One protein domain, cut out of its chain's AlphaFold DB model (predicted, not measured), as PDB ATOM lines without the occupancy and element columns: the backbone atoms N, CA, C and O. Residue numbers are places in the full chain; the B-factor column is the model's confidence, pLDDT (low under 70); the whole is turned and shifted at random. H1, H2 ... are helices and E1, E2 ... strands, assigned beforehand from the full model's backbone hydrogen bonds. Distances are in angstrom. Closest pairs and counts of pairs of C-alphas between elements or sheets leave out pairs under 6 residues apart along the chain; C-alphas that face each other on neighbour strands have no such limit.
ATOM      1  N   LYS A 140     130.784 126.984 186.469       86.62
ATOM      2  CA  LYS A 140     131.198 125.647 186.019       86.62
ATOM      3  C   LYS A 140     131.435 125.588 184.513       86.62
ATOM      4  O   LYS A 140     131.648 124.508 183.962       86.62
ATOM      5  N   ARG A 141     131.366 126.731 183.830       88.44
ATOM      6  CA  ARG A 141     131.613 126.816 182.396       88.44
ATOM      7  C   ARG A 141     133.090 126.566 182.114       88.44
ATOM      8  O   ARG A 141     133.948 127.261 182.645       88.44
ATOM      9  N   LEU A 142     133.362 125.627 181.213       89.62
ATOM     10  CA  LEU A 142     134.715 125.342 180.740       89.62
ATOM     11  C   LEU A 142     135.301 126.581 180.054       89.62
ATOM     12  O   LEU A 142     134.757 127.054 179.056       89.62
ATOM     13  N   ARG A 143     136.410 127.093 180.592       91.44
ATOM     14  CA  ARG A 143     137.157 128.242 180.064       91.44
ATOM     15  C   ARG A 143     138.658 128.014 180.233       91.44
ATOM     16  O   ARG A 143     139.093 127.181 181.027       91.44
ATOM     17  N   GLY A 144     139.448 128.761 179.477       90.81
ATOM     18  CA  GLY A 144     140.900 128.793 179.520       90.81
ATOM     19  C   GLY A 144     141.537 127.410 179.499       90.81
ATOM     20  O   GLY A 144     141.262 126.585 178.625       90.81
ATOM     21  N   ALA A 145     142.376 127.149 180.502       90.94
ATOM     22  CA  ALA A 145     143.083 125.882 180.648       90.94
ATOM     23  C   ALA A 145     142.144 124.668 180.760       90.94
ATOM     24  O   ALA A 145     142.469 123.606 180.237       90.94
ATOM     25  N   GLU A 146     140.975 124.799 181.395       91.62
ATOM     26  CA  GLU A 146     140.033 123.679 181.522       91.62
ATOM     27  C   GLU A 146     139.447 123.287 180.168       91.62
ATOM     28  O   GLU A 146     139.456 122.109 179.812       91.62
ATOM     29  N   LEU A 147     138.995 124.273 179.385       91.88
ATOM     30  CA  LEU A 147     138.511 124.047 178.022       91.88
ATOM     31  C   LEU A 147     139.611 123.425 177.156       91.88
ATOM     32  O   LEU A 147     139.385 122.412 176.495       91.88
ATOM     33  N   LEU A 148     140.822 123.980 177.220       91.25
ATOM     34  CA  LEU A 148     141.981 123.476 176.489       91.25
ATOM     35  C   LEU A 148     142.288 122.011 176.824       91.25
ATOM     36  O   LEU A 148     142.552 121.213 175.926       91.25
ATOM     37  N   ASN A 149     142.234 121.651 178.106       91.75
ATOM     38  CA  ASN A 149     142.474 120.285 178.555       91.75
ATOM     39  C   ASN A 149     141.429 119.315 177.992       91.75
ATOM     40  O   ASN A 149     141.794 118.207 177.609       91.75
ATOM     41  N   LYS A 150     140.160 119.732 177.886       92.50
ATOM     42  CA  LYS A 150     139.077 118.923 177.298       92.50
ATOM     43  C   LYS A 150     139.245 118.707 175.794       92.50
ATOM     44  O   LYS A 150     138.948 117.623 175.300       92.50
ATOM     45  N   VAL A 151     139.755 119.712 175.080       90.44
ATOM     46  CA  VAL A 151     140.113 119.583 173.659       90.44
ATOM     47  C   VAL A 151     141.301 118.627 173.498       90.44
ATOM     48  O   VAL A 151     141.228 117.662 172.742       90.44
ATOM     49  N   LYS A 152     142.384 118.837 174.260       89.12
ATOM     50  CA  LYS A 152     143.616 118.030 174.168       89.12
ATOM     51  C   LYS A 152     143.433 116.577 174.593       89.12
ATOM     52  O   LYS A 152     144.100 115.703 174.050       89.12
ATOM     53  N   SER A 153     142.546 116.307 175.548       91.31
ATOM     54  CA  SER A 153     142.228 114.940 175.970       91.31
ATOM     55  C   SER A 153     141.356 114.181 174.964       91.31
ATOM     56  O   SER A 153     141.156 112.979 175.132       91.31
ATOM     57  N   GLY A 154     140.815 114.859 173.942       90.06
ATOM     58  CA  GLY A 154     139.868 114.278 172.991       90.06
ATOM     59  C   GLY A 154     138.455 114.093 173.555       90.06
ATOM     60  O   GLY A 154     137.623 113.441 172.926       90.06
ATOM     61  N   GLU A 155     138.158 114.656 174.731       90.81
ATOM     62  CA  GLU A 155     136.800 114.672 175.290       90.81
ATOM     63  C   GLU A 155     135.901 115.664 174.539       90.81
ATOM     64  O   GLU A 155     134.686 115.513 174.526       90.81
ATOM     65  N   PHE A 156     136.486 116.655 173.871       88.81
ATOM     66  CA  PHE A 156     135.819 117.540 172.927       88.81
ATOM     67  C   PHE A 156     136.593 117.527 171.609       88.81
ATOM     68  O   PHE A 156     137.774 117.868 171.588       88.81
ATOM     69  N   VAL A 157     135.939 117.139 170.515       90.50
ATOM     70  CA  VAL A 157     136.567 117.053 169.189       90.50
ATOM     71  C   VAL A 157     135.764 117.874 168.193       90.50
ATOM     72  O   VAL A 157     134.543 117.734 168.112       90.50
ATOM     73  N   VAL A 158     136.462 118.707 167.428       89.31
ATOM     74  CA  VAL A 158     135.922 119.407 166.261       89.31
ATOM     75  C   VAL A 158     136.699 118.909 165.060       89.31
ATOM     76  O   VAL A 158     137.927 118.999 165.041       89.31
ATOM     77  N   ASP A 159     135.990 118.343 164.091       90.19
ATOM     78  CA  ASP A 159     136.593 117.939 162.827       90.19
ATOM     79  C   ASP A 159     137.095 119.191 162.076       90.19
ATOM     80  O   ASP A 159     136.547 120.281 162.229       90.19
ATOM     81  N   GLY A 160     138.125 119.042 161.243       89.31
ATOM     82  CA  GLY A 160     138.719 120.152 160.485       89.31
ATOM     83  C   GLY A 160     140.014 120.701 161.090       89.31
ATOM     84  O   GLY A 160     140.566 120.153 162.045       89.31
ATOM     85  N   VAL A 161     140.525 121.770 160.484       91.50
ATOM     86  CA  VAL A 161     141.829 122.373 160.773       91.50
ATOM     87  C   VAL A 161     141.682 123.518 161.781       91.50
ATOM     88  O   VAL A 161     140.974 124.496 161.543       91.50
ATOM     89  N   GLU A 162     142.374 123.423 162.920       90.50
ATOM     90  CA  GLU A 162     142.427 124.506 163.911       90.50
ATOM     91  C   GLU A 162     143.047 125.785 163.310       90.50
ATOM     92  O   GLU A 162     144.067 125.741 162.629       90.50
ATOM     93  N   GLY A 163     142.439 126.940 163.589       87.56
ATOM     94  CA  GLY A 163     142.781 128.249 163.025       87.56
ATOM     95  C   GLY A 163     142.059 128.560 161.707       87.56
ATOM     96  O   GLY A 163     141.811 129.736 161.402       87.56
ATOM     97  N   GLU A 164     141.653 127.526 160.967       87.31
ATOM     98  CA  GLU A 164     140.950 127.643 159.686       87.31
ATOM     99  C   GLU A 164     139.453 127.357 159.830       87.31
ATOM    100  O   GLU A 164     138.641 128.250 159.592       87.31
ATOM    101  N   ASP A 165     139.094 126.157 160.274       85.50
ATOM    102  CA  ASP A 165     137.708 125.707 160.421       85.50
ATOM    103  C   ASP A 165     137.138 126.040 161.800       85.50
ATOM    104  O   ASP A 165     135.938 126.260 161.956       85.50
ATOM    105  N   TRP A 166     137.990 126.091 162.823       90.12
ATOM    106  CA  TRP A 166     137.587 126.411 164.189       90.12
ATOM    107  C   TRP A 166     138.747 126.987 165.001       90.12
ATOM    108  O   TRP A 166     139.910 126.801 164.655       90.12
ATOM    109  N   PHE A 167     138.450 127.718 166.072       90.25
ATOM    110  CA  PHE A 167     139.453 128.306 166.968       90.25
ATOM    111  C   PHE A 167     138.872 128.566 168.367       90.25
ATOM    112  O   PHE A 167     137.663 128.468 168.579       90.25
ATOM    113  N   LEU A 168     139.726 128.906 169.336       90.50
ATOM    114  CA  LEU A 168     139.299 129.350 170.667       90.50
ATOM    115  C   LEU A 168     138.979 130.851 170.635       90.50
ATOM    116  O   LEU A 168     139.848 131.649 170.287       90.50
ATOM    117  N   GLY A 169     137.757 131.235 171.003       88.88
ATOM    118  CA  GLY A 169     137.314 132.636 171.044       88.88
ATOM    119  C   GLY A 169     137.504 133.284 172.418       88.88
ATOM    120  O   GLY A 169     137.384 132.601 173.437       88.88
ATOM    121  N   GLY A 170     137.801 134.586 172.457       86.06
ATOM    122  CA  GLY A 170     137.926 135.385 173.685       86.06
ATOM    123  C   GLY A 170     136.706 136.255 174.007       86.06
ATOM    124  O   GLY A 170     135.570 135.871 173.740       86.06
ATOM    125  N   TYR A 171     136.946 137.408 174.639       79.31
ATOM    126  CA  TYR A 171     135.882 138.348 175.026       79.31
ATOM    127  C   TYR A 171     135.396 139.179 173.838       79.31
ATOM    128  O   TYR A 171     134.221 139.542 173.793       79.31
ATOM    129  N   ASN A 172     136.292 139.473 172.895       78.81
ATOM    130  CA  ASN A 172     135.986 140.212 171.677       78.81
ATOM    131  C   ASN A 172     135.951 139.274 170.464       78.81
ATOM    132  O   ASN A 172     136.611 138.237 170.447       78.81
ATOM    133  N   GLU A 173     135.239 139.674 169.411       68.50
ATOM    134  CA  GLU A 173     135.141 138.904 168.156       68.50
ATOM    135  C   GLU A 173     136.500 138.719 167.451       68.50
ATOM    136  O   GLU A 173     136.707 137.763 166.699       68.50
ATOM    137  N   GLU A 174     137.449 139.618 167.723       78.81
ATOM    138  CA  GLU A 174     138.814 139.579 167.195       78.81
ATOM    139  C   GLU A 174     139.753 138.668 168.003       78.81
ATOM    140  O   GLU A 174     140.822 138.298 167.511       78.81
ATOM    141  N   ASP A 175     139.365 138.271 169.220       84.94
ATOM    142  CA  ASP A 175     140.192 137.440 170.091       84.94
ATOM    143  C   ASP A 175     140.167 135.984 169.604       84.94
ATOM    144  O   ASP A 175     139.277 135.202 169.954       84.94
ATOM    145  N   LYS A 176     141.158 135.619 168.786       89.00
ATOM    146  CA  LYS A 176     141.312 134.279 168.203       89.00
ATOM    147  C   LYS A 176     142.573 133.606 168.743       89.00
ATOM    148  O   LYS A 176     143.681 134.092 168.520       89.00
ATOM    149  N   PHE A 177     142.418 132.463 169.408       89.62
ATOM    150  CA  PHE A 177     143.523 131.662 169.945       89.62
ATOM    151  C   PHE A 177     143.526 130.244 169.363       89.62
ATOM    152  O   PHE A 177     142.497 129.728 168.923       89.62
ATOM    153  N   THR A 178     144.685 129.592 169.404       88.75
ATOM    154  CA  THR A 178     144.852 128.169 169.071       88.75
ATOM    155  C   THR A 178     145.289 127.392 170.308       88.75
ATOM    156  O   THR A 178     145.835 127.963 171.253       88.75
ATOM    157  N   THR A 179     145.096 126.076 170.317       86.25
ATOM    158  CA  THR A 179     145.441 125.178 171.433       86.25
ATOM    159  C   THR A 179     146.947 125.087 171.716       86.25
ATOM    160  O   THR A 179     147.368 124.563 172.759       86.25
ATOM    161  N   THR A 180     147.764 125.601 170.796       84.69
ATOM    162  CA  THR A 180     149.232 125.634 170.849       84.69
ATOM    163  C   THR A 180     149.809 127.055 170.926       84.69
ATOM    164  O   THR A 180     151.004 127.210 171.172       84.69
ATOM    165  N   GLY A 181     148.988 128.093 170.732       78.25
ATOM    166  CA  GLY A 181     149.414 129.490 170.653       78.25
ATOM    167  C   GLY A 181     149.472 130.221 171.999       78.25
ATOM    168  O   GLY A 181     148.938 129.776 173.015       78.25
ATOM    169  N   LYS A 182     150.101 131.405 172.003       72.38
ATOM    170  CA  LYS A 182     150.074 132.314 173.162       72.38
ATOM    171  C   LYS A 182     148.641 132.820 173.381       72.38
ATOM    172  O   LYS A 182     148.039 133.347 172.453       72.38
ATOM    173  N   GLY A 183     148.122 132.695 174.604       78.06
ATOM    174  CA  GLY A 183     146.767 133.134 174.968       78.06
ATOM    175  C   GLY A 183     145.695 132.039 174.953       78.06
ATOM    176  O   GLY A 183     144.530 132.343 175.176       78.06
ATOM    177  N   SER A 184     146.053 130.767 174.738       79.19
ATOM    178  CA  SER A 184     145.109 129.636 174.804       79.19
ATOM    179  C   SER A 184     144.389 129.515 176.157       79.19
ATOM    180  O   SER A 184     143.265 129.029 176.238       79.19
ATOM    181  N   ASP A 185     145.031 129.977 177.230       83.81
ATOM    182  CA  ASP A 185     144.493 130.078 178.589       83.81
ATOM    183  C   ASP A 185     143.396 131.145 178.739       83.81
ATOM    184  O   ASP A 185     142.701 131.171 179.753       83.81
ATOM    185  N   LYS A 186     143.199 131.989 177.723       86.00
ATOM    186  CA  LYS A 186     142.151 133.015 177.670       86.00
ATOM    187  C   LYS A 186     140.916 132.592 176.873       86.00
ATOM    188  O   LYS A 186     139.952 133.350 176.833       86.00
ATOM    189  N   GLY A 187     140.926 131.416 176.242       86.69
ATOM    190  CA  GLY A 187     139.797 130.934 175.444       86.69
ATOM    191  C   GLY A 187     138.534 130.752 176.289       86.69
ATOM    192  O   GLY A 187     138.544 130.030 177.278       86.69
ATOM    193  N   LEU A 188     137.431 131.388 175.917       88.25
ATOM    194  CA  LEU A 188     136.148 131.310 176.625       88.25
ATOM    195  C   LEU A 188     135.162 130.355 175.955       88.25
ATOM    196  O   LEU A 188     134.228 129.873 176.596       88.25
ATOM    197  N   CYS A 189     135.348 130.110 174.662       88.38
ATOM    198  CA  CYS A 189     134.481 129.276 173.847       88.38
ATOM    199  C   CYS A 189     135.250 128.666 172.673       88.38
ATOM    200  O   CYS A 189     136.388 129.036 172.381       88.38
ATOM    201  N   ILE A 190     134.593 127.735 171.989       88.06
ATOM    202  CA  ILE A 190     135.022 127.228 170.689       88.06
ATOM    203  C   ILE A 190     134.175 127.934 169.642       88.06
ATOM    204  O   ILE A 190     132.947 127.889 169.708       88.06
ATOM    205  N   VAL A 191     134.835 128.577 168.689       87.25
ATOM    206  CA  VAL A 191     134.194 129.200 167.537       87.25
ATOM    207  C   VAL A 191     134.394 128.281 166.345       87.25
ATOM    208  O   VAL A 191     135.527 127.966 165.988       87.25
ATOM    209  N   VAL A 192     133.293 127.858 165.732       86.06
ATOM    210  CA  VAL A 192     133.291 127.080 164.493       86.06
ATOM    211  C   VAL A 192     132.956 127.992 163.323       86.06
ATOM    212  O   VAL A 192     132.024 128.789 163.397       86.06
ATOM    213  N   ARG A 193     133.722 127.903 162.237       80.88
ATOM    214  CA  ARG A 193     133.415 128.606 160.995       80.88
ATOM    215  C   ARG A 193     132.491 127.742 160.161       80.88
ATOM    216  O   ARG A 193     132.745 126.564 159.936       80.88
ATOM    217  N   LEU A 194     131.421 128.347 159.666       77.69
ATOM    218  CA  LEU A 194     130.582 127.708 158.664       77.69
ATOM    219  C   LEU A 194     131.406 127.413 157.404       77.69
ATOM    220  O   LEU A 194     132.094 128.309 156.903       77.69
ATOM    221  N   LYS A 195     131.243 126.218 156.834       76.75
ATOM    222  CA  LYS A 195     131.847 125.833 155.554       76.75
ATOM    223  C   LYS A 195     131.524 126.850 154.445       76.75
ATOM    224  O   LYS A 195     130.497 127.539 154.530       76.75
ATOM    225  N   PRO A 196     132.370 126.963 153.401       75.69
ATOM    226  CA  PRO A 196     132.159 127.919 152.316       75.69
ATOM    227  C   PRO A 196     130.834 127.721 151.577       75.69
ATOM    228  O   PRO A 196     130.231 128.705 151.153       75.69
ATOM    229  N   GLU A 197     130.361 126.475 151.442       77.06
ATOM    230  CA  GLU A 197     129.050 126.220 150.852       77.06
ATOM    231  C   GLU A 197     127.944 126.784 151.746       77.06
ATOM    232  O   GLU A 197     127.693 126.310 152.858       77.06
ATOM    233  N   LYS A 198     127.270 127.813 151.235       78.81
ATOM    234  CA  LYS A 198     126.087 128.393 151.861       78.81
ATOM    235  C   LYS A 198     124.844 127.911 151.146       78.81
ATOM    236  O   LYS A 198     124.750 127.945 149.915       78.81
ATOM    237  N   LEU A 199     123.882 127.492 151.948       85.88
ATOM    238  CA  LEU A 199     122.544 127.161 151.520       85.88
ATOM    239  C   LEU A 199     121.587 128.245 152.010       85.88
ATOM    240  O   LEU A 199     121.865 128.995 152.946       85.88
ATOM    241  N   PRO A 228     122.533 131.501 144.780       84.50
ATOM    242  CA  PRO A 228     122.963 131.888 143.440       84.50
ATOM    243  C   PRO A 228     124.035 132.987 143.472       84.50
ATOM    244  O   PRO A 228     124.028 133.864 144.339       84.50
ATOM    245  N   LYS A 229     124.939 132.993 142.485       81.81
ATOM    246  CA  LYS A 229     125.971 134.038 142.368       81.81
ATOM    247  C   LYS A 229     125.326 135.428 142.291       81.81
ATOM    248  O   LYS A 229     124.452 135.657 141.462       81.81
ATOM    249  N   GLY A 230     125.790 136.354 143.131       79.31
ATOM    250  CA  GLY A 230     125.311 137.742 143.167       79.31
ATOM    251  C   GLY A 230     124.038 137.973 143.990       79.31
ATOM    252  O   GLY A 230     123.637 139.122 144.151       79.31
ATOM    253  N   VAL A 231     123.421 136.923 144.545       77.12
ATOM    254  CA  VAL A 231     122.290 137.063 145.472       77.12
ATOM    255  C   VAL A 231     122.820 137.265 146.887       77.12
ATOM    256  O   VAL A 231     123.653 136.495 147.359       77.12
ATOM    257  N   ASN A 232     122.317 138.293 147.573       68.75
ATOM    258  CA  ASN A 232     122.578 138.488 148.993       68.75
ATOM    259  C   ASN A 232     121.414 137.909 149.807       68.75
ATOM    260  O   ASN A 232     120.283 138.384 149.691       68.75
ATOM    261  N   ALA A 233     121.674 136.874 150.603       71.75
ATOM    262  CA  ALA A 233     120.670 136.283 151.476       71.75
ATOM    263  C   ALA A 233     120.731 136.919 152.871       71.75
ATOM    264  O   ALA A 233     121.784 136.972 153.494       71.75
ATOM    265  N   ASN A 234     119.588 137.377 153.392       70.00
ATOM    266  CA  ASN A 234     119.521 137.955 154.745       70.00
ATOM    267  C   ASN A 234     119.749 136.917 155.857       70.00
ATOM    268  O   ASN A 234     120.140 137.276 156.965       70.00
ATOM    269  N   PHE A 235     119.496 135.645 155.552       78.38
ATOM    270  CA  PHE A 235     119.713 134.514 156.441       78.38
ATOM    271  C   PHE A 235     120.291 133.359 155.632       78.38
ATOM    272  O   PHE A 235     119.700 132.927 154.637       78.38
ATOM    273  N   GLU A 236     121.457 132.893 156.060       80.50
ATOM    274  CA  GLU A 236     122.215 131.827 155.415       80.50
ATOM    275  C   GLU A 236     122.255 130.606 156.330       80.50
ATOM    276  O   GLU A 236     122.389 130.716 157.551       80.50
ATOM    277  N   ILE A 237     122.163 129.428 155.724       78.50
ATOM    278  CA  ILE A 237     122.291 128.144 156.402       78.50
ATOM    279  C   ILE A 237     123.597 127.537 155.910       78.50
ATOM    280  O   ILE A 237     123.725 127.158 154.748       78.50
ATOM    281  N   GLY A 238     124.594 127.494 156.786       73.88
ATOM    282  CA  GLY A 238     125.862 126.832 156.512       73.88
ATOM    283  C   GLY A 238     125.969 125.534 157.293       73.88
ATOM    284  O   GLY A 238     125.423 125.408 158.388       73.88
ATOM    285  N   GLU A 239     126.709 124.578 156.747       75.94
ATOM    286  CA  GLU A 239     127.191 123.466 157.554       75.94
ATOM    287  C   GLU A 239     128.342 123.938 158.446       75.94
ATOM    288  O   GLU A 239     129.215 124.683 158.001       75.94
ATOM    289  N   THR A 240     128.376 123.477 159.691       77.00
ATOM    290  CA  THR A 240     129.562 123.560 160.548       77.00
ATOM    291  C   THR A 240     130.407 122.291 160.399       77.00
ATOM    292  O   THR A 240     129.922 121.259 159.907       77.00
ATOM    293  N   PRO A 241     131.683 122.319 160.812       82.25
ATOM    294  CA  PRO A 241     132.430 121.100 161.052       82.25
ATOM    295  C   PRO A 241     131.719 120.236 162.094       82.25
ATOM    296  O   PRO A 241     130.996 120.724 162.966       82.25
ATOM    297  N   ARG A 242     131.916 118.922 162.011       85.38
ATOM    298  CA  ARG A 242     131.300 118.005 162.965       85.38
ATOM    299  C   ARG A 242     131.919 118.219 164.344       85.38
ATOM    300  O   ARG A 242     133.135 118.203 164.496       85.38
ATOM    301  N   ILE A 243     131.060 118.341 165.350       87.75
ATOM    302  CA  ILE A 243     131.460 118.461 166.751       87.75
ATOM    303  C   ILE A 243     131.050 117.184 167.481       87.75
ATOM    304  O   ILE A 243     129.904 116.735 167.389       87.75
ATOM    305  N   LYS A 244     131.984 116.595 168.225       89.62
ATOM    306  CA  LYS A 244     131.741 115.476 169.131       89.62
ATOM    307  C   LYS A 244     132.035 115.920 170.559       89.62
ATOM    308  O   LYS A 244     133.164 116.262 170.894       89.62
ATOM    309  N   LEU A 245     131.002 115.874 171.395       89.06
ATOM    310  CA  LEU A 245     131.094 116.154 172.824       89.06
ATOM    311  C   LEU A 245     131.230 114.844 173.602       89.06
ATOM    312  O   LEU A 245     130.570 113.850 173.287       89.06
ATOM    313  N   GLY A 246     132.075 114.852 174.623       87.50
ATOM    314  CA  GLY A 246     132.178 113.784 175.604       87.50
ATOM    315  C   GLY A 246     130.917 113.693 176.465       87.50
ATOM    316  O   GLY A 246     130.129 114.638 176.521       87.50
ATOM    317  N   PRO A 247     130.720 112.573 177.177       82.81
ATOM    318  CA  PRO A 247     129.464 112.266 177.868       82.81
ATOM    319  C   PRO A 247     129.083 113.272 178.968       82.81
ATOM    320  O   PRO A 247     127.914 113.358 179.324       82.81
ATOM    321  N   ASN A 248     130.049 114.040 179.481       82.81
ATOM    322  CA  ASN A 248     129.849 115.021 180.553       82.81
ATOM    323  C   ASN A 248     129.923 116.478 180.068       82.81
ATOM    324  O   ASN A 248     129.935 117.398 180.887       82.81
ATOM    325  N   ILE A 249     130.013 116.704 178.753       85.12
ATOM    326  CA  ILE A 249     130.089 118.041 178.166       85.12
ATOM    327  C   ILE A 249     128.761 118.353 177.493       85.12
ATOM    328  O   ILE A 249     128.290 117.619 176.628       85.12
ATOM    329  N   VAL A 250     128.189 119.497 177.848       84.94
ATOM    330  CA  VAL A 250     127.008 120.040 177.182       84.94
ATOM    331  C   VAL A 250     127.408 121.336 176.496       84.94
ATOM    332  O   VAL A 250     127.915 122.261 177.131       84.94
ATOM    333  N   GLY A 251     127.186 121.389 175.186       81.94
ATOM    334  CA  GLY A 251     127.353 122.597 174.392       81.94
ATOM    335  C   GLY A 251     126.055 123.392 174.353       81.94
ATOM    336  O   GLY A 251     124.989 122.831 174.098       81.94
ATOM    337  N   VAL A 252     126.148 124.703 174.575       77.12
ATOM    338  CA  VAL A 252     125.070 125.636 174.242       77.12
ATOM    339  C   VAL A 252     125.430 126.284 172.919       77.12
ATOM    340  O   VAL A 252     126.474 126.922 172.794       77.12
ATOM    341  N   ILE A 253     124.562 126.081 171.942       72.31
ATOM    342  CA  ILE A 253     124.697 126.636 170.608       72.31
ATOM    343  C   ILE A 253     123.974 127.986 170.575       72.31
ATOM    344  O   ILE A 253     122.794 128.057 170.922       72.31
ATOM    345  N   ASN A 254     124.676 129.039 170.161       64.88
ATOM    346  CA  ASN A 254     124.135 130.395 170.072       64.88
ATOM    347  C   ASN A 254     124.025 130.837 168.611       64.88
ATOM    348  O   ASN A 254     124.788 130.387 167.762       64.88
ATOM    349  N   LEU A 255     123.105 131.760 168.322       62.38
ATOM    350  CA  LEU A 255     123.103 132.459 167.038       62.38
ATOM    351  C   LEU A 255     124.406 133.254 166.893       62.38
ATOM    352  O   LEU A 255     124.808 133.970 167.811       62.38
ATOM    353  N   GLY A 256     125.056 133.106 165.744       60.66
ATOM    354  CA  GLY A 256     126.230 133.875 165.357       60.66
ATOM    355  C   GLY A 256     125.873 135.016 164.418       60.66
ATOM    356  O   GLY A 256     124.826 135.010 163.765       60.66
ATOM    357  N   VAL A 257     126.781 135.976 164.307       61.34
ATOM    358  CA  VAL A 257     126.814 136.951 163.216       61.34
ATOM    359  C   VAL A 257     128.074 136.707 162.402       61.34
ATOM    360  O   VAL A 257     129.129 136.413 162.961       61.34
ATOM    361  N   ASN A 258     127.956 136.693 161.076       61.59
ATOM    362  CA  ASN A 258     129.133 136.577 160.217       61.59
ATOM    363  C   ASN A 258     129.824 137.948 160.080       61.59
ATOM    364  O   ASN A 258     129.310 138.961 160.547       61.59
ATOM    365  N   GLU A 259     130.956 137.997 159.376       57.84
ATOM    366  CA  GLU A 259     131.751 139.221 159.152       57.84
ATOM    367  C   GLU A 259     130.980 140.356 158.439       57.84
ATOM    368  O   GLU A 259     131.439 141.493 158.386       57.84
ATOM    369  N   LYS A 260     129.795 140.061 157.890       58.19
ATOM    370  CA  LYS A 260     128.881 141.018 157.249       58.19
ATOM    371  C   LYS A 260     127.678 141.376 158.134       58.19
ATOM    372  O   LYS A 260     126.700 141.920 157.625       58.19
ATOM    373  N   ASN A 261     127.716 141.053 159.429       58.94
ATOM    374  CA  ASN A 261     126.612 141.191 160.388       58.94
ATOM    375  C   ASN A 261     125.341 140.398 160.027       58.94
ATOM    376  O   ASN A 261     124.244 140.729 160.480       58.94
ATOM    377  N   GLN A 262     125.457 139.339 159.223       60.53
ATOM    378  CA  GLN A 262     124.319 138.479 158.893       60.53
ATOM    379  C   GLN A 262     124.182 137.382 159.948       60.53
ATOM    380  O   GLN A 262     125.160 136.709 160.293       60.53
ATOM    381  N   LYS A 263     122.957 137.195 160.454       63.31
ATOM    382  CA  LYS A 263     122.662 136.154 161.440       63.31
ATOM    383  C   LYS A 263     122.754 134.773 160.794       63.31
ATOM    384  O   LYS A 263     122.210 134.546 159.715       63.31
ATOM    385  N   HIS A 264     123.390 133.847 161.495       58.88
ATOM    386  CA  HIS A 264     123.412 132.428 161.168       58.88
ATOM    387  C   HIS A 264     123.294 131.599 162.447       58.88
ATOM    388  O   HIS A 264     123.468 132.097 163.562       58.88
ATOM    389  N   ILE A 265     122.988 130.321 162.290       58.22
ATOM    390  CA  ILE A 265     123.075 129.362 163.392       58.22
ATOM    391  C   ILE A 265     124.510 128.866 163.416       58.22
ATOM    392  O   ILE A 265     124.956 128.286 162.424       58.22
ATOM    393  N   ASN A 266     125.225 129.153 164.503       48.12
ATOM    394  CA  ASN A 266     126.437 128.403 164.833       48.12
ATOM    395  C   ASN A 266     126.081 127.036 165.404       48.12
ATOM    396  O   ASN A 266     124.885 126.845 165.694       48.12
TER     397      ASN A 266
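Overview. This is residues 140 to 199 and 228 to 266 of the 266 residues of an uncharacterized protein of Candidatus Nomurabacteria bacterium RIFCSPLOWO2_01_FULL_36_16 (UniProt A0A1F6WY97). There is little regular structure: three small two-stranded antiparallel sheets set among loops, with E2 and E3 in the middle, E1 and E4 to one side, and E5 and E6 to another. Helix H1 lies toward one end of the long axis and loop residues 228 to 232 make the other. The 99 printed residues have 29 in named elements, in the order H1 E1 E2 E3 E4 E5 E6, class mixed. The whole is compact, with a radius of gyration of the C-alphas of 14.3 A, yet elongated, 43 by 27 by 24 A.

Along the chain. E2 is residues 166 to 169, 9.3 A; E3 is 189 to 192, 9.7 A. E1 is 156 to 158, E4 243 to 245, E5 255 to 257. H1, residues 144 to 152, 12.3 A, begins at C-alpha (140.900, 128.793, 179.520). E6, residues 263 to 265, ends at (123.075, 129.362, 163.392).

Arrangement. In hairpin E2 and E3, N 167 and O 191 are 2.9 A apart. In antiparallel neighbours E1 and E4, N 157 and O 244 are 2.9 A apart; in hairpin E5 and E6, N 256 and O 264, 2.9 A. H1 has every O i to N i+4 pair within hydrogen-bond range; its closest C-alpha pair with E1 is Lys 150 and Phe 156, 5.6 A. E3 and E5 are apart.

Size, cuts and confidence. Residues 200 to 227 are not printed; C-alphas 199 and 228 are 9.4 A apart. The link E2 to E3 is long. The pLDDT is under 70 at residues 173, 232 and 254 to 266.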